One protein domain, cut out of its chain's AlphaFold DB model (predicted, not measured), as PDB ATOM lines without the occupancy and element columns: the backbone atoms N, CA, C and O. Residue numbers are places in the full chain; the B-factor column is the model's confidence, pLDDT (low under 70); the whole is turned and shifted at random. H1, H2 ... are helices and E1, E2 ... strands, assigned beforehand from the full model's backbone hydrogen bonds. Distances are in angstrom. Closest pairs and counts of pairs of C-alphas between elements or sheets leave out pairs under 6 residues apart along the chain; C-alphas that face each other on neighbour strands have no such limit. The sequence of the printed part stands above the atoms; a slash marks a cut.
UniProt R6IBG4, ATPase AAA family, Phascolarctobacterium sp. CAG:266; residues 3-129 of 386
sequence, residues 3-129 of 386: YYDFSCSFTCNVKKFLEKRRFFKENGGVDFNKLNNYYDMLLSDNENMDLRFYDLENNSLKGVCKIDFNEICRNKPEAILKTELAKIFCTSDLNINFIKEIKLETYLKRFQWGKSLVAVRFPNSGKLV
ATOM      1  N   TYR A   3      45.711 -18.008 -21.168       93.19
ATOM      2  CA  TYR A   3      44.326 -17.901 -21.632       93.19
ATOM      3  C   TYR A   3      43.499 -19.094 -21.189       93.19
ATOM      4  O   TYR A   3      43.896 -20.243 -21.383       93.19
ATOM      5  N   TYR A   4      42.311 -18.822 -20.670       95.25
ATOM      6  CA  TYR A   4      41.404 -19.839 -20.175       95.25
ATOM      7  C   TYR A   4      40.006 -19.658 -20.740       95.25
ATOM      8  O   TYR A   4      39.496 -18.548 -20.870       95.25
ATOM      9  N   ASP A   5      39.375 -20.786 -21.017       95.19
ATOM     10  CA  ASP A   5      37.936 -20.907 -21.143       95.19
ATOM     11  C   ASP A   5      37.350 -21.332 -19.805       95.19
ATOM     12  O   ASP A   5      37.938 -22.163 -19.105       95.19
ATOM     13  N   PHE A   6      36.190 -20.801 -19.454       95.50
ATOM     14  CA  PHE A   6      35.529 -21.168 -18.214       95.50
ATOM     15  C   PHE A   6      34.018 -21.236 -18.367       95.50
ATOM     16  O   PHE A   6      33.406 -20.656 -19.267       95.50
ATOM     17  N   SER A   7      33.408 -21.915 -17.404       94.38
ATOM     18  CA  SER A   7      31.969 -21.892 -17.206       94.38
ATOM     19  C   SER A   7      31.647 -21.683 -15.737       94.38
ATOM     20  O   SER A   7      32.217 -22.340 -14.867       94.38
ATOM     21  N   CYS A   8      30.727 -20.764 -15.462       92.69
ATOM     22  CA  CYS A   8      30.220 -20.481 -14.128       92.69
ATOM     23  C   CYS A   8      28.718 -20.755 -14.077       92.69
ATOM     24  O   CYS A   8      27.967 -20.319 -14.952       92.69
ATOM     25  N   SER A   9      28.271 -21.439 -13.026       89.38
ATOM     26  CA  SER A   9      26.858 -21.692 -12.762       89.38
ATOM     27  C   SER A   9      26.057 -20.393 -12.717       89.38
ATOM     28  O   SER A   9      26.429 -19.419 -12.055       89.38
ATOM     29  N   PHE A  10      24.911 -20.408 -13.381       81.06
ATOM     30  CA  PHE A  10      23.932 -19.335 -13.394       81.06
ATOM     31  C   PHE A  10      23.023 -19.428 -12.169       81.06
ATOM     32  O   PHE A  10      21.866 -19.844 -12.244       81.06
ATOM     33  N   THR A  11      23.576 -19.099 -11.003       84.25
ATOM     34  CA  THR A  11      22.850 -19.189  -9.731       84.25
ATOM     35  C   THR A  11      21.701 -18.177  -9.666       84.25
ATOM     36  O   THR A  11      21.662 -17.190 -10.407       84.25
ATOM     37  N   CYS A  12      20.756 -18.376  -8.740       82.94
ATOM     38  CA  CYS A  12      19.652 -17.432  -8.530       82.94
ATOM     39  C   CYS A  12      20.147 -16.005  -8.242       82.94
ATOM     40  O   CYS A  12      19.501 -15.041  -8.650       82.94
ATOM     41  N   ASN A  13      21.289 -15.865  -7.565       85.00
ATOM     42  CA  ASN A  13      21.897 -14.571  -7.262       85.00
ATOM     43  C   ASN A  13      22.440 -13.888  -8.524       85.00
ATOM     44  O   ASN A  13      22.154 -12.711  -8.747       85.00
ATOM     45  N   VAL A  14      23.125 -14.638  -9.395       84.94
ATOM     46  CA  VAL A  14      23.568 -14.138 -10.706       84.94
ATOM     47  C   VAL A  14      22.364 -13.737 -11.560       84.94
ATOM     48  O   VAL A  14      22.343 -12.641 -12.116       84.94
ATOM     49  N   LYS A  15      21.312 -14.563 -11.602       86.06
ATOM     50  CA  LYS A  15      20.084 -14.255 -12.348       86.06
ATOM     51  C   LYS A  15      19.425 -12.959 -11.863       86.06
ATOM     52  O   LYS A  15      19.187 -12.064 -12.672       86.06
ATOM     53  N   LYS A  16      19.211 -12.816 -10.549       86.88
ATOM     54  CA  LYS A  16      18.660 -11.592  -9.937       86.88
ATOM     55  C   LYS A  16      19.509 -10.360 -10.252       86.88
ATOM     56  O   LYS A  16      18.966  -9.286 -10.502       86.88
ATOM     57  N   PHE A  17      20.835 -10.503 -10.238       89.00
ATOM     58  CA  PHE A  17      21.744  -9.423 -10.605       89.00
ATOM     59  C   PHE A  17      21.539  -8.989 -12.064       89.00
ATOM     60  O   PHE A  17      21.346  -7.799 -12.325       89.00
ATOM     61  N   LEU A  18      21.521  -9.939 -13.005       87.38
ATOM     62  CA  LEU A  18      21.322  -9.644 -14.425       87.38
ATOM     63  C   LEU A  18      19.934  -9.041 -14.708       87.38
ATOM     64  O   LEU A  18      19.833  -8.105 -15.503       87.38
ATOM     65  N   GLU A  19      18.884  -9.514 -14.029       87.75
ATOM     66  CA  GLU A  19      17.527  -8.943 -14.095       87.75
ATOM     67  C   GLU A  19      17.523  -7.491 -13.610       87.75
ATOM     68  O   GLU A  19      17.094  -6.589 -14.335       87.75
ATOM     69  N   LYS A  20      18.083  -7.234 -12.418       88.94
ATOM     70  CA  LYS A  20      18.157  -5.890 -11.821       88.94
ATOM     71  C   LYS A  20      18.908  -4.900 -12.713       88.94
ATOM     72  O   LYS A  20      18.554  -3.723 -12.755       88.94
ATOM     73  N   ARG A  21      19.940  -5.362 -13.419       87.12
ATOM     74  CA  ARG A  21      20.755  -4.549 -14.336       87.12
ATOM     75  C   ARG A  21      20.234  -4.523 -15.776       87.12
ATOM     76  O   ARG A  21      20.823  -3.833 -16.604       87.12
ATOM     77  N   ARG A  22      19.119  -5.204 -16.071       88.50
ATOM     78  CA  ARG A  22      18.502  -5.279 -17.409       88.50
ATOM     79  C   ARG A  22      19.463  -5.815 -18.480       88.50
ATOM     80  O   ARG A  22      19.539  -5.284 -19.590       88.50
ATOM     81  N   PHE A  23      20.190  -6.877 -18.132       89.62
ATOM     82  CA  PHE A  23      21.092  -7.604 -19.031       89.62
ATOM     83  C   PHE A  23      20.415  -8.763 -19.768       89.62
ATOM     84  O   PHE A  23      21.096  -9.534 -20.431       89.62
ATOM     85  N   PHE A  24      19.093  -8.897 -19.683       86.94
ATOM     86  CA  PHE A  24      18.335  -9.807 -20.537       86.94
ATOM     87  C   PHE A  24      17.775  -9.067 -21.749       86.94
ATOM     88  O   PHE A  24      17.341  -7.918 -21.652       86.94
ATOM     89  N   LYS A  25      17.789  -9.749 -22.891       84.44
ATOM     90  CA  LYS A  25      17.073  -9.374 -24.109       84.44
ATOM     91  C   LYS A  25      15.592  -9.728 -23.960       84.44
ATOM     92  O   LYS A  25      15.219 -10.556 -23.132       84.44
ATOM     93  N   GLU A  26      14.758  -9.158 -24.821       78.94
ATOM     94  CA  GLU A  26      13.311  -9.424 -24.842       78.94
ATOM     95  C   GLU A  26      12.978 -10.904 -25.091       78.94
ATOM     96  O   GLU A  26      11.992 -11.416 -24.572       78.94
ATOM     97  N   ASN A  27      13.843 -11.622 -25.813       79.06
ATOM     98  CA  ASN A  27      13.707 -13.057 -26.069       79.06
ATOM     99  C   ASN A  27      14.192 -13.957 -24.912       79.06
ATOM    100  O   ASN A  27      14.284 -15.170 -25.085       79.06
ATOM    101  N   GLY A  28      14.554 -13.384 -23.759       76.25
ATOM    102  CA  GLY A  28      15.017 -14.117 -22.577       76.25
ATOM    103  C   GLY A  28      16.499 -14.519 -22.591       76.25
ATOM    104  O   GLY A  28      16.990 -15.041 -21.592       76.25
ATOM    105  N   GLY A  29      17.233 -14.255 -23.677       82.38
ATOM    106  CA  GLY A  29      18.684 -14.457 -23.738       82.38
ATOM    107  C   GLY A  29      19.470 -13.360 -23.011       82.38
ATOM    108  O   GLY A  29      18.951 -12.275 -22.760       82.38
ATOM    109  N   VAL A  30      20.744 -13.606 -22.700       85.19
ATOM    110  CA  VAL A  30      21.624 -12.588 -22.098       85.19
ATOM    111  C   VAL A  30      22.140 -11.621 -23.170       85.19
ATOM    112  O   VAL A  30      22.531 -12.003 -24.275       85.19
ATOM    113  N   ASP A  31      22.137 -10.334 -22.845       88.62
ATOM    114  CA  ASP A  31      22.769  -9.264 -23.604       88.62
ATOM    115  C   ASP A  31      24.249  -9.157 -23.212       88.62
ATOM    116  O   ASP A  31      24.643  -8.344 -22.372       88.62
ATOM    117  N   PHE A  32      25.075 -10.016 -23.818       86.38
ATOM    118  CA  PHE A  32      26.519 -10.052 -23.572       86.38
ATOM    119  C   PHE A  32      27.220  -8.736 -23.907       86.38
ATOM    120  O   PHE A  32      28.189  -8.387 -23.243       86.38
ATOM    121  N   ASN A  33      26.693  -7.955 -24.853       82.75
ATOM    122  CA  ASN A  33      27.252  -6.648 -25.181       82.75
ATOM    123  C   ASN A  33      27.115  -5.685 -24.003       82.75
ATOM    124  O   ASN A  33      28.082  -5.022 -23.634       82.75
ATOM    125  N   LYS A  34      25.934  -5.630 -23.375       86.31
ATOM    126  CA  LYS A  34      25.745  -4.831 -22.156       86.31
ATOM    127  C   LYS A  34      26.548  -5.374 -20.978       86.31
ATOM    128  O   LYS A  34      27.119  -4.576 -20.240       86.31
ATOM    129  N   LEU A  35      26.588  -6.694 -20.796       87.81
ATOM    130  CA  LEU A  35      27.316  -7.315 -19.689       87.81
ATOM    131  C   LEU A  35      28.829  -7.063 -19.785       87.81
ATOM    132  O   LEU A  35      29.437  -6.658 -18.799       87.81
ATOM    133  N   ASN A  36      29.423  -7.250 -20.965       87.00
ATOM    134  CA  ASN A  36      30.852  -7.019 -21.184       87.00
ATOM    135  C   ASN A  36      31.198  -5.526 -21.122       87.00
ATOM    136  O   ASN A  36      32.177  -5.171 -20.480       87.00
ATOM    137  N   ASN A  37      30.349  -4.639 -21.657       83.44
ATOM    138  CA  ASN A  37      30.534  -3.193 -21.477       83.44
ATOM    139  C   ASN A  37      30.494  -2.791 -19.993       83.44
ATOM    140  O   ASN A  37      31.244  -1.925 -19.556       83.44
ATOM    141  N   TYR A  38      29.611  -3.410 -19.205       85.38
ATOM    142  CA  TYR A  38      29.560  -3.171 -17.766       85.38
ATOM    143  C   TYR A  38      30.825  -3.663 -17.054       85.38
ATOM    144  O   TYR A  38      31.331  -2.969 -16.175       85.38
ATOM    145  N   TYR A  39      31.348  -4.828 -17.445       83.19
ATOM    146  CA  TYR A  39      32.643  -5.313 -16.973       83.19
ATOM    147  C   TYR A  39      33.772  -4.323 -17.297       83.19
ATOM    148  O   TYR A  39      34.518  -3.955 -16.393       83.19
ATOM    149  N   ASP A  40      33.844  -3.830 -18.537       80.25
ATOM    150  CA  ASP A  40      34.871  -2.868 -18.965       80.25
ATOM    151  C   ASP A  40      34.847  -1.585 -18.133       80.25
ATOM    152  O   ASP A  40      35.891  -1.046 -17.777       80.25
ATOM    153  N   MET A  41      33.653  -1.114 -17.768       82.06
ATOM    154  CA  MET A  41      33.502   0.052 -16.893       82.06
ATOM    155  C   MET A  41      33.910  -0.217 -15.439       82.06
ATOM    156  O   MET A  41      34.288   0.716 -14.739       82.06
ATOM    157  N   LEU A  42      33.783  -1.455 -14.954       79.75
ATOM    158  CA  LEU A  42      34.130  -1.815 -13.575       79.75
ATOM    159  C   LEU A  42      35.631  -2.019 -13.368       79.75
ATOM    160  O   LEU A  42      36.118  -1.820 -12.257       79.75
ATOM    161  N   LEU A  43      36.330  -2.502 -14.393       69.62
ATOM    162  CA  LEU A  43      37.700  -3.001 -14.291       69.62
ATOM    163  C   LEU A  43      38.620  -2.368 -15.341       69.62
ATOM    164  O   LEU A  43      39.561  -3.015 -15.789       69.62
ATOM    165  N   SER A  44      38.376  -1.100 -15.694       66.56
ATOM    166  CA  SER A  44      39.169  -0.346 -16.682       66.56
ATOM    167  C   SER A  44      40.677  -0.359 -16.415       66.56
ATOM    168  O   SER A  44      41.457  -0.211 -17.350       66.56
ATOM    169  N   ASP A  45      41.071  -0.583 -15.159       66.31
ATOM    170  CA  ASP A  45      42.456  -0.505 -14.692       66.31
ATOM    171  C   ASP A  45      43.036  -1.886 -14.311       66.31
ATOM    172  O   ASP A  45      44.120  -1.973 -13.730       66.31
ATOM    173  N   ASN A  46      42.327  -2.992 -14.580       74.44
ATOM    174  CA  ASN A  46      42.816  -4.329 -14.233       74.44
ATOM    175  C   ASN A  46      43.748  -4.895 -15.315       74.44
ATOM    176  O   ASN A  46      43.356  -5.730 -16.125       74.44
ATOM    177  N   GLU A  47      45.016  -4.487 -15.292       77.12
ATOM    178  CA  GLU A  47      46.037  -4.988 -16.232       77.12
ATOM    179  C   GLU A  47      46.369  -6.481 -16.045       77.12
ATOM    180  O   GLU A  47      46.939  -7.114 -16.936       77.12
ATOM    181  N   ASN A  48      46.003  -7.066 -14.900       84.75
ATOM    182  CA  ASN A  48      46.346  -8.447 -14.557       84.75
ATOM    183  C   ASN A  48      45.344  -9.472 -15.098       84.75
ATOM    184  O   ASN A  48      45.634 -10.673 -15.085       84.75
ATOM    185  N   MET A  49      44.154  -9.038 -15.522       86.56
ATOM    186  CA  MET A  49      43.125  -9.942 -16.017       86.56
ATOM    187  C   MET A  49      42.167  -9.264 -16.992       86.56
ATOM    188  O   MET A  49      41.598  -8.216 -16.708       86.56
ATOM    189  N   ASP A  50      41.909  -9.938 -18.108       86.31
ATOM    190  CA  ASP A  50      40.864  -9.580 -19.065       86.31
ATOM    191  C   ASP A  50      39.824 -10.706 -19.129       86.31
ATOM    192  O   ASP A  50      40.163 -11.886 -18.988       86.31
ATOM    193  N   LEU A  51      38.552 -10.356 -19.303       87.88
ATOM    194  CA  LEU A  51      37.410 -11.263 -19.213       87.88
ATOM    195  C   LEU A  51      36.338 -10.882 -20.235       87.88
ATOM    196  O   LEU A  51      35.935  -9.721 -20.352       87.88
ATOM    197  N   ARG A  52      35.791 -11.889 -20.920       88.25
ATOM    198  CA  ARG A  52      34.611 -11.742 -21.780       88.25
ATOM    199  C   ARG A  52      33.651 -12.893 -21.597       88.25
ATOM    200  O   ARG A  52      34.049 -14.053 -21.672       88.25
ATOM    201  N   PHE A  53      32.375 -12.569 -21.461       89.62
ATOM    202  CA  PHE A  53      31.289 -13.533 -21.572       89.62
ATOM    203  C   PHE A  53      30.840 -13.623 -23.026       89.62
ATOM    204  O   PHE A  53      30.738 -12.601 -23.705       89.62
ATOM    205  N   TYR A  54      30.568 -14.832 -23.506       87.88
ATOM    206  CA  TYR A  54      30.181 -15.028 -24.905       87.88
ATOM    207  C   TYR A  54      28.966 -15.942 -25.087       87.88
ATOM    208  O   TYR A  54      28.398 -15.949 -26.175       87.88
ATOM    209  N   ASP A  55      28.562 -16.709 -24.066       87.88
ATOM    210  CA  ASP A  55      27.450 -17.655 -24.197       87.88
ATOM    211  C   ASP A  55      26.789 -18.007 -22.847       87.88
ATOM    212  O   ASP A  55      27.361 -17.798 -21.771       87.88
ATOM    213  N   LEU A  56      25.558 -18.520 -22.906       87.12
ATOM    214  CA  LEU A  56      24.793 -19.072 -21.787       87.12
ATOM    215  C   LEU A  56      24.212 -20.419 -22.226       87.12
ATOM    216  O   LEU A  56      23.233 -20.465 -22.968       87.12
ATOM    217  N   GLU A  57      24.758 -21.512 -21.700       84.88
ATOM    218  CA  GLU A  57      24.306 -22.869 -22.018       84.88
ATOM    219  C   GLU A  57      24.016 -23.638 -20.728       84.88
ATOM    220  O   GLU A  57      24.803 -23.579 -19.784       84.88
ATOM    221  N   ASN A  58      22.893 -24.364 -20.667       83.50
ATOM    222  CA  ASN A  58      22.525 -25.222 -19.531       83.50
ATOM    223  C   ASN A  58      22.635 -24.514 -18.167       83.50
ATOM    224  O   ASN A  58      23.258 -25.024 -17.236       83.50
ATOM    225  N   ASN A  59      22.068 -23.305 -18.058       84.88
ATOM    226  CA  ASN A  59      22.184 -22.453 -16.866       84.88
ATOM    227  C   ASN A  59      23.639 -22.234 -16.428       84.88
ATOM    228  O   ASN A  59      23.942 -22.224 -15.236       84.88
ATOM    229  N   SER A  60      24.554 -22.073 -17.380       89.69
ATOM    230  CA  SER A  60      25.947 -21.764 -17.095       89.69
ATOM    231  C   SER A  60      26.457 -20.688 -18.041       89.69
ATOM    232  O   SER A  60      26.418 -20.843 -19.261       89.69
ATOM    233  N   LEU A  61      26.931 -19.580 -17.471       90.94
ATOM    234  CA  LEU A  61      27.591 -18.518 -18.223       90.94
ATOM    235  C   LEU A  61      28.960 -19.014 -18.660       90.94
ATOM    236  O   LEU A  61      29.746 -19.486 -17.833       90.94
ATOM    237  N   LYS A  62      29.244 -18.891 -19.951       92.44
ATOM    238  CA  LYS A  62      30.546 -19.196 -20.528       92.44
ATOM    239  C   LYS A  62      31.293 -17.916 -20.837       92.44
ATOM    240  O   LYS A  62      30.711 -16.918 -21.277       92.44
ATOM    241  N   GLY A  63      32.594 -17.970 -20.624       92.19
ATOM    242  CA  GLY A  63      33.467 -16.862 -20.929       92.19
ATOM    243  C   GLY A  63      34.895 -17.307 -21.152       92.19
ATOM    244  O   GLY A  63      35.277 -18.436 -20.861       92.19
ATOM    245  N   VAL A  64      35.685 -16.376 -21.662       92.75
ATOM    246  CA  VAL A  64      37.132 -16.507 -21.753       92.75
ATOM    247  C   VAL A  64      37.790 -15.476 -20.856       92.75
ATOM    248  O   VAL A  64      37.255 -14.381 -20.666       92.75
ATOM    249  N   CYS A  65      38.948 -15.821 -20.310       92.00
ATOM    250  CA  CYS A  65      39.799 -14.874 -19.610       92.00
ATOM    251  C   CYS A  65      41.263 -15.008 -20.007       92.00
ATOM    252  O   CYS A  65      41.741 -16.095 -20.331       92.00
ATOM    253  N   LYS A  66      41.965 -13.882 -19.962       90.50
ATOM    254  CA  LYS A  66      43.422 -13.780 -19.994       90.50
ATOM    255  C   LYS A  66      43.859 -13.423 -18.579       90.50
ATOM    256  O   LYS A  66      43.316 -12.483 -18.017       90.50
ATOM    257  N   ILE A  67      44.797 -14.164 -18.004       92.06
ATOM    258  CA  ILE A  67      45.292 -13.939 -16.641       92.06
ATOM    259  C   ILE A  67      46.811 -13.752 -16.688       92.06
ATOM    260  O   ILE A  67      47.518 -14.486 -17.393       92.06
ATOM    261  N   ASP A  68      47.320 -12.774 -15.942       91.44
ATOM    262  CA  ASP A  68      48.753 -12.537 -15.808       91.44
ATOM    263  C   ASP A  68      49.479 -13.732 -15.181       91.44
ATOM    264  O   ASP A  68      48.986 -14.419 -14.281       91.44
ATOM    265  N   PHE A  69      50.692 -13.985 -15.666       90.62
ATOM    266  CA  PHE A  69      51.476 -15.130 -15.225       90.62
ATOM    267  C   PHE A  69      51.857 -15.044 -13.739       90.62
ATOM    268  O   PHE A  69      51.857 -16.065 -13.040       90.62
ATOM    269  N   ASN A  70      52.127 -13.843 -13.220       90.56
ATOM    270  CA  ASN A  70      52.502 -13.669 -11.818       90.56
ATOM    271  C   ASN A  70      51.327 -13.981 -10.883       90.56
ATOM    272  O   ASN A  70      51.537 -14.547  -9.807       90.56
ATOM    273  N   GLU A  71      50.094 -13.692 -11.304       91.00
ATOM    274  CA  GLU A  71      48.891 -14.064 -10.554       91.00
ATOM    275  C   GLU A  71      48.730 -15.588 -10.476       91.00
ATOM    276  O   GLU A  71      48.500 -16.143  -9.399       91.00
ATOM    277  N   ILE A  72      48.972 -16.295 -11.582       90.38
ATOM    278  CA  ILE A  72      48.894 -17.767 -11.662       90.38
ATOM    279  C   ILE A  72      50.006 -18.451 -10.852       90.38
ATOM    280  O   ILE A  72      49.864 -19.582 -10.370       90.38
ATOM    281  N   CYS A  73      51.139 -17.775 -10.665       87.94
ATOM    282  CA  CYS A  73      52.184 -18.257  -9.769       87.94
ATOM    283  C   CYS A  73      51.744 -18.229  -8.300       87.94
ATOM    284  O   CYS A  73      52.134 -19.120  -7.540       87.94
ATOM    285  N   ARG A  74      50.911 -17.254  -7.915       88.75
ATOM    286  CA  ARG A  74      50.433 -17.050  -6.538       88.75
ATOM    287  C   ARG A  74      49.190 -17.874  -6.220       88.75
ATOM    288  O   ARG A  74      49.073 -18.390  -5.113       88.75
ATOM    289  N   ASN A  75      48.276 -18.010  -7.178       90.00
ATOM    290  CA  ASN A  75      46.963 -18.611  -6.969       90.00
ATOM    291  C   ASN A  75      46.551 -19.530  -8.121       90.00
ATOM    292  O   ASN A  75      47.047 -19.445  -9.240       90.00
ATOM    293  N   LYS A  76      45.600 -20.427  -7.845       90.88
ATOM    294  CA  LYS A  76      44.984 -21.239  -8.897       90.88
ATOM    295  C   LYS A  76      44.093 -20.363  -9.796       90.88
ATOM    296  O   LYS A  76      43.379 -19.521  -9.242       90.88
ATOM    297  N   PRO A  77      44.057 -20.596 -11.123       92.44
ATOM    298  CA  PRO A  77      43.195 -19.856 -12.048       92.44
ATOM    299  C   PRO A  77      41.726 -19.783 -11.604       92.44
ATOM    300  O   PRO A  77      41.110 -18.724 -11.677       92.44
ATOM    301  N   GLU A  78      41.180 -20.870 -11.049       93.88
ATOM    302  CA  GLU A  78      39.811 -20.936 -10.523       93.88
ATOM    303  C   GLU A  78      39.561 -19.917  -9.405       93.88
ATOM    304  O   GLU A  78      38.498 -19.301  -9.346       93.88
ATOM    305  N   ALA A  79      40.526 -19.755  -8.496       92.81
ATOM    306  CA  ALA A  79      40.401 -18.863  -7.348       92.81
ATOM    307  C   ALA A  79      40.493 -17.391  -7.772       92.81
ATOM    308  O   ALA A  79      39.729 -16.560  -7.276       92.81
ATOM    309  N   ILE A  80      41.387 -17.092  -8.721       93.06
ATOM    310  CA  ILE A  80      41.534 -15.759  -9.321       93.06
ATOM    311  C   ILE A  80      40.226 -15.378 -10.021       93.06
ATOM    312  O   ILE A  80      39.598 -14.382  -9.666       93.06
ATOM    313  N   LEU A  81      39.743 -16.241 -10.923       93.38
ATOM    314  CA  LEU A  81      38.495 -16.021 -11.650       93.38
ATOM    315  C   LEU A  81      37.301 -15.864 -10.703       93.38
ATOM    316  O   LEU A  81      36.511 -14.939 -10.866       93.38
ATOM    317  N   LYS A  82      37.160 -16.731  -9.691       92.81
ATOM    318  CA  LYS A  82      36.054 -16.634  -8.726       92.81
ATOM    319  C   LYS A  82      36.061 -15.297  -7.983       92.81
ATOM    320  O   LYS A  82      34.992 -14.737  -7.747       92.81
ATOM    321  N   THR A  83      37.243 -14.786  -7.641       91.44
ATOM    322  CA  THR A  83      37.400 -13.486  -6.976       91.44
ATOM    323  C   THR A  83      36.934 -12.347  -7.878       91.44
ATOM    324  O   THR A  83      36.160 -11.501  -7.432       91.44
ATOM    325  N   GLU A  84      37.323 -12.350  -9.154       90.12
ATOM    326  CA  GLU A  84      36.881 -11.321 -10.105       90.12
ATOM    327  C   GLU A  84      35.381 -11.407 -10.408       90.12
ATOM    328  O   GLU A  84      34.672 -10.400 -10.361       90.12
ATOM    329  N   LEU A  85      34.845 -12.612 -10.618       91.56
ATOM    330  CA  LEU A  85      33.409 -12.793 -10.834       91.56
ATOM    331  C   LEU A  85      32.577 -12.345  -9.625       91.56
ATOM    332  O   LEU A  85      31.495 -11.781  -9.802       91.56
ATOM    333  N   ALA A  86      33.077 -12.546  -8.403       90.62
ATOM    334  CA  ALA A  86      32.386 -12.108  -7.194       90.62
ATOM    335  C   ALA A  86      32.246 -10.582  -7.124       90.62
ATOM    336  O   ALA A  86      31.213 -10.091  -6.664       90.62
ATOM    337  N   LYS A  87      33.239  -9.835  -7.630       88.56
ATOM    338  CA  LYS A  87      33.170  -8.370  -7.760       88.56
ATOM    339  C   LYS A  87      32.119  -7.953  -8.788       88.56
ATOM    340  O   LYS A  87      31.321  -7.062  -8.514       88.56
ATOM    341  N   ILE A  88      32.080  -8.622  -9.942       88.44
ATOM    342  CA  ILE A  88      31.153  -8.297 -11.040       88.44
ATOM    343  C   ILE A  88      29.700  -8.529 -10.623       88.44
ATOM    344  O   ILE A  88      28.852  -7.657 -10.817       88.44
ATOM    345  N   PHE A  89      29.415  -9.703 -10.055       89.69
ATOM    346  CA  PHE A  89      28.057 -10.130  -9.709       89.69
ATOM    347  C   PHE A  89      27.639  -9.753  -8.281       89.69
ATOM    348  O   PHE A  89      26.508 -10.036  -7.885       89.69
ATOM    349  N   CYS A  90      28.530  -9.123  -7.511       87.44
ATOM    350  CA  CYS A  90      28.328  -8.765  -6.106       87.44
ATOM    351  C   CYS A  90      27.852  -9.951  -5.244       87.44
ATOM    352  O   CYS A  90      26.960  -9.801  -4.407       87.44
ATOM    353  N   THR A  91      28.404 -11.145  -5.474       85.81
ATOM    354  CA  THR A  91      28.019 -12.372  -4.761       85.81
ATOM    355  C   THR A  91      29.189 -13.343  -4.641       85.81
ATOM    356  O   THR A  91      29.934 -13.551  -5.593       85.81
ATOM    357  N   SER A  92      29.342 -13.970  -3.474       83.50
ATOM    358  CA  SER A  92      30.305 -15.057  -3.243       83.50
ATOM    359  C   SER A  92      29.752 -16.439  -3.617       83.50
ATOM    360  O   SER A  92      30.514 -17.405  -3.734       83.50
ATOM    361  N   ASP A  93      28.438 -16.525  -3.846       84.50
ATOM    362  CA  ASP A  93      27.710 -17.720  -4.275       84.50
ATOM    363  C   ASP A  93      27.866 -17.950  -5.789       84.50
ATOM    364  O   ASP A  93      26.944 -17.776  -6.595       84.50
ATOM    365  N   LEU A  94      29.106 -18.267  -6.163       86.88
ATOM    366  CA  LEU A  94      29.539 -18.581  -7.519       86.88
ATOM    367  C   LEU A  94      30.189 -19.959  -7.540       86.88
ATOM    368  O   LEU A  94      31.083 -20.262  -6.737       86.88
ATOM    369  N   ASN A  95      29.767 -20.768  -8.505       88.94
ATOM    370  CA  ASN A  95      30.324 -22.086  -8.751       88.94
ATOM    371  C   ASN A  95      30.972 -22.118 -10.139       88.94
ATOM    372  O   ASN A  95      30.277 -22.010 -11.148       88.94
ATOM    373  N   ILE A  96      32.300 -22.243 -10.180       91.62
ATOM    374  CA  ILE A  96      33.053 -22.425 -11.423       91.62
ATOM    375  C   ILE A  96      32.973 -23.908 -11.784       91.62
ATOM    376  O   ILE A  96      33.580 -24.742 -11.119       91.62
ATOM    377  N   ASN A  97      32.211 -24.227 -12.826       90.00
ATOM    378  CA  ASN A  97      31.985 -25.598 -13.276       90.00
ATOM    379  C   ASN A  97      33.255 -26.189 -13.895       90.00
ATOM    380  O   ASN A  97      33.585 -27.348 -13.666       90.00
ATOM    381  N   PHE A  98      33.966 -25.383 -14.687       92.69
ATOM    382  CA  PHE A  98      35.286 -25.718 -15.200       92.69
ATOM    383  C   PHE A  98      36.082 -24.451 -15.500       92.69
ATOM    384  O   PHE A  98      35.515 -23.394 -15.790       92.69
ATOM    385  N   ILE A  99      37.401 -24.607 -15.503       93.56
ATOM    386  CA  ILE A  99      38.337 -23.708 -16.164       93.56
ATOM    387  C   ILE A  99      39.339 -24.569 -16.929       93.56
ATOM    388  O   ILE A  99      39.789 -25.605 -16.432       93.56
ATOM    389  N   LYS A 100      39.655 -24.191 -18.161       94.62
ATOM    390  CA  LYS A 100      40.576 -24.943 -19.009       94.62
ATOM    391  C   LYS A 100      41.432 -23.989 -19.812       94.62
ATOM    392  O   LYS A 100      40.915 -23.074 -20.438       94.62
ATOM    393  N   GLU A 101      42.735 -24.229 -19.812       95.19
ATOM    394  CA  GLU A 101      43.659 -23.468 -20.643       95.19
ATOM    395  C   GLU A 101      43.382 -23.716 -22.136       95.19
ATOM    396  O   GLU A 101      43.110 -24.848 -22.553       95.19
ATOM    397  N   ILE A 102      43.420 -22.652 -22.935       94.94
ATOM    398  CA  ILE A 102      43.118 -22.668 -24.371       94.94
ATOM    399  C   ILE A 102      44.222 -21.989 -25.180       94.94
ATOM    400  O   ILE A 102      45.053 -21.258 -24.650       94.94
ATOM    401  N   LYS A 103      44.206 -22.230 -26.494       94.19
ATOM    402  CA  LYS A 103      45.089 -21.559 -27.453       94.19
ATOM    403  C   LYS A 103      44.755 -20.071 -27.583       94.19
ATOM    404  O   LYS A 103      43.581 -19.706 -27.451       94.19
ATOM    405  N   LEU A 104      45.736 -19.249 -27.956       90.62
ATOM    406  CA  LEU A 104      45.527 -17.821 -28.230       90.62
ATOM    407  C   LEU A 104      44.483 -17.621 -29.333       90.62
ATOM    408  O   LEU A 104      43.547 -16.849 -29.166       90.62
ATOM    409  N   GLU A 105      44.573 -18.368 -30.431       88.38
ATOM    410  CA  GLU A 105      43.600 -18.263 -31.526       88.38
ATOM    411  C   GLU A 105      42.160 -18.530 -31.044       88.38
ATOM    412  O   GLU A 105      41.217 -17.834 -31.419       88.38
ATOM    413  N   THR A 106      41.984 -19.520 -30.161       90.06
ATOM    414  CA  THR A 106      40.669 -19.844 -29.584       90.06
ATOM    415  C   THR A 106      40.181 -18.723 -28.669       90.06
ATOM    416  O   THR A 106      39.006 -18.355 -28.737       90.06
ATOM    417  N   TYR A 107      41.080 -18.159 -27.857       90.12
ATOM    418  CA  TYR A 107      40.791 -16.985 -27.039       90.12
ATOM    419  C   TYR A 107      40.315 -15.826 -27.916       90.12
ATOM    420  O   TYR A 107      39.215 -15.333 -27.699       90.12
ATOM    421  N   LEU A 108      41.066 -15.456 -28.956       85.12
ATOM    422  CA  LEU A 108      40.740 -14.327 -29.831       85.12
ATOM    423  C   LEU A 108      39.400 -14.502 -30.552       85.12
ATOM    424  O   LEU A 108      38.598 -13.569 -30.560       85.12
ATOM    425  N   LYS A 109      39.108 -15.692 -31.094       84.06
ATOM    426  CA  LYS A 109      37.812 -15.974 -31.744       84.06
ATOM    427  C   LYS A 109      36.637 -15.779 -30.782       84.06
ATOM    428  O   LYS A 109      35.660 -15.115 -31.117       84.06
ATOM    429  N   ARG A 110      36.736 -16.317 -29.563       83.44
ATOM    430  CA  ARG A 110      35.670 -16.201 -28.549       83.44
ATOM    431  C   ARG A 110      35.582 -14.804 -27.951       83.44
ATOM    432  O   ARG A 110      34.487 -14.313 -27.691       83.44
ATOM    433  N   PHE A 111      36.722 -14.147 -27.785       79.12
ATOM    434  CA  PHE A 111      36.802 -12.760 -27.355       79.12
ATOM    435  C   PHE A 111      36.075 -11.842 -28.342       79.12
ATOM    436  O   PHE A 111      35.327 -10.960 -27.927       79.12
ATOM    437  N   GLN A 112      36.226 -12.086 -29.648       73.00
ATOM    438  CA  GLN A 112      35.488 -11.373 -30.692       73.00
ATOM    439  C   GLN A 112      33.983 -11.628 -30.640       73.00
ATOM    440  O   GLN A 112      33.222 -10.678 -30.797       73.00
ATOM    441  N   TRP A 113      33.537 -12.858 -30.373       65.94
ATOM    442  CA  TRP A 113      32.108 -13.142 -30.175       65.94
ATOM    443  C   TRP A 113      31.515 -12.387 -28.982       65.94
ATOM    444  O   TRP A 113      30.349 -12.004 -29.015       65.94
ATOM    445  N   GLY A 114      32.327 -12.134 -27.953       58.19
ATOM    446  CA  GLY A 114      31.954 -11.306 -26.811       58.19
ATOM    447  C   GLY A 114      31.998  -9.791 -27.068       58.19
ATOM    448  O   GLY A 114      31.637  -9.029 -26.169       58.19
ATOM    449  N   LYS A 115      32.444  -9.308 -28.239       60.50
ATOM    450  CA  LYS A 115      32.552  -7.860 -28.490       60.50
ATOM    451  C   LYS A 115      31.188  -7.204 -28.703       60.50
ATOM    452  O   LYS A 115      30.422  -7.559 -29.594       60.50
ATOM    453  N   SER A 116      30.978  -6.125 -27.955       52.12
ATOM    454  CA  SER A 116      29.947  -5.123 -28.215       52.12
ATOM    455  C   SER A 116      30.270  -4.297 -29.463       52.12
ATOM    456  O   SER A 116      31.410  -3.873 -29.648       52.12
ATOM    457  N   LEU A 117      29.255  -3.973 -30.278       41.81
ATOM    458  CA  LEU A 117      29.347  -3.008 -31.392       41.81
ATOM    459  C   LEU A 117      29.906  -1.636 -30.954       41.81
ATOM    460  O   LEU A 117      30.421  -0.883 -31.778       41.81
ATOM    461  N   VAL A 118      29.834  -1.302 -29.661       40.78
ATOM    462  CA  VAL A 118      30.354  -0.043 -29.099       40.78
ATOM    463  C   VAL A 118      31.884  -0.049 -28.964       40.78
ATOM    464  O   VAL A 118      32.500   1.002 -29.120       40.78
ATOM    465  N   ALA A 119      32.522  -1.215 -28.795       43.28
ATOM    466  CA  ALA A 119      33.987  -1.337 -28.757       43.28
ATOM    467  C   ALA A 119      34.651  -1.033 -30.118       43.28
ATOM    468  O   ALA A 119      35.852  -0.801 -30.190       43.28
ATOM    469  N   VAL A 120      33.863  -0.974 -31.198       41.97
ATOM    470  CA  VAL A 120      34.302  -0.506 -32.524       41.97
ATOM    471  C   VAL A 120      34.384   1.030 -32.584       41.97
ATOM    472  O   VAL A 120      35.097   1.572 -33.422       41.97
ATOM    473  N   ARG A 121      33.684   1.756 -31.695       32.84
ATOM    474  CA  ARG A 121      33.566   3.230 -31.733       32.84
ATOM    475  C   ARG A 121      34.484   3.986 -30.768       32.84
ATOM    476  O   ARG A 121      34.616   5.196 -30.925       32.84
ATOM    477  N   PHE A 122      35.140   3.314 -29.819       35.59
ATOM    478  CA  PHE A 122      36.079   3.943 -28.878       35.59
ATOM    479  C   PHE A 122      37.473   3.293 -28.952       35.59
ATOM    480  O   PHE A 122      37.797   2.440 -28.128       35.59
ATOM    481  N   PRO A 123      38.326   3.708 -29.910       38.97
ATOM    482  CA  PRO A 123      39.684   3.171 -30.062       38.97
ATOM    483  C   PRO A 123      40.633   3.527 -28.900       38.97
ATOM    484  O   PRO A 123      41.720   2.963 -28.801       38.97
ATOM    485  N   ASN A 124      40.220   4.406 -27.981       33.09
ATOM    486  CA  ASN A 124      41.061   4.909 -26.890       33.09
ATOM    487  C   ASN A 124      41.099   4.018 -25.631       33.09
ATOM    488  O   ASN A 124      41.723   4.416 -24.654       33.09
ATOM    489  N   SER A 125      40.478   2.830 -25.631       41.72
ATOM    490  CA  SER A 125      40.596   1.856 -24.519       41.72
ATOM    491  C   SER A 125      41.630   0.745 -24.757       41.72
ATOM    492  O   SER A 125      41.750  -0.166 -23.950       41.72
ATOM    493  N   GLY A 126      42.445   0.854 -25.814       40.25
ATOM    494  CA  GLY A 126      43.633   0.016 -25.985       40.25
ATOM    495  C   GLY A 126      43.395  -1.228 -26.844       40.25
ATOM    496  O   GLY A 126      42.684  -2.149 -26.470       40.25
ATOM    497  N   LYS A 127      44.052  -1.222 -28.011       43.25
ATOM    498  CA  LYS A 127      44.265  -2.317 -28.976       43.25
ATOM    499  C   LYS A 127      43.018  -3.115 -29.390       43.25
ATOM    500  O   LYS A 127      42.526  -4.003 -28.701       43.25
ATOM    501  N   LEU A 128      42.604  -2.911 -30.643       45.72
ATOM    502  CA  LEU A 128      41.832  -3.900 -31.395       45.72
ATOM    503  C   LEU A 128      42.645  -5.201 -31.490       45.72
ATOM    504  O   LEU A 128      43.394  -5.401 -32.443       45.72
ATOM    505  N   VAL A 129      42.494  -6.093 -30.509       52.22
ATOM    506  CA  VAL A 129      43.061  -7.440 -30.588       52.22
ATOM    507  C   VAL A 129      42.188  -8.230 -31.569       52.22
ATOM    508  O   VAL A 129      41.087  -8.686 -31.241       52.22
TER     509      VAL A 129
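AT A GLANCE: This is residues 3 to 129 of the 386 residues of the protein "ATPase AAA family" of Phascolarctobacterium sp. CAG:266 (UniProt R6IBG4). Look first for a strongly twisted sheet of four strands in the middle, with H4 slanting over one face and H5 over the other, while H2 packs on strand E2 at the sheet's edge. H1 and H3 lie off opposite ends of the sheet, and the last stretch, with H6, reaches away beyond H5. The printed part has 127 residues with six named helices and four named strands, in the order E1 H1 H2 E2 E3 H3 H4 E4 H5 H6. The sheet is E2 E3 E1 E4, antiparallel throughout, and the class is mixed, helices and strands. The whole is compact, with a radius of gyration of the C-alphas of 14.0 A and spans of 39 by 35 by 24 A.

HOW THE PARTS SIT: Begin with E2, residues 49 to 57, and E3, residues 60 to 67, a hairpin in which N 52 and O 64 are 2.9 A apart, within hydrogen-bond range; E2 bends by 55 degrees at residue 54. Beside E3 find E1, residues 3 to 9, with N 6 and O 63 within range at 2.9 A. Edge strand E4, residues 96 to 101, follows, with N 5 and O 100 within range at 2.8 A. H4, residues 77 to 89, is on the sheet at a height of 5.5 A, only just over E1 with 3 C-alphas, slantwise at 54 degrees on the local plane; its closest C-alphas to E4 are those of Glu 78 and Ile 99, 6.5 A. On the opposite face H5, residues 104 to 113, has a height of 8.6 A; this makes three layers, helices on both faces of a sheet. The closest C-alphas of H5 and E3 are those of Tyr 107 and Val 64, 6.4 A. H2, residues 32 to 42, is on the sheet at E2, with the C-alphas of Asn 36 and Arg 52 closest at 6.1 A. Two split strand-helix-strand units, each with a strand between its two strands, have right-handed crossovers: E1 to E2 through H2 and H1, residues 12 to 20, and E3 to E4 through H4 and H3, residues 69 to 74. H1 and H4 only just touch, with 3 pairs of C-alphas within 8 A, made by residue 89 of H4 alone; Val 14 and Phe 89 have the closest C-alphas, 6.1 A. H3 is close to H4 but not clearly touching, the C-alphas of Glu 71 and Ile 80 being closest at 7.6 A. H6, residues 117 to 120, is close to H2 but not clearly touching, at 7.5 A between the C-alphas of Leu 117 and Asn 33. In H1 to H5 every O i to N i+4 pair is within hydrogen-bond range; H6 is too short for one.

IN THESE COORDINATES: Find C-alpha 3 at (44.326, -17.901, -21.632), where E1 begins; it runs 20.0 A. E2 is 23.6 A long, E3 20.9 A, H4 18.1 A and H2 15.0 A. H6 ends at C-alpha 120, (34.302, -0.506, -32.524).

THE WHOLE: The C-alphas farthest apart are those of Glu 26 and Cys 73, 42.6 A. The printed part has no cut, and the link from H1 to H2, 11 residues, is long. Expect low confidence, pLDDT under 70, at residues 43 to 45 and 113 to 129.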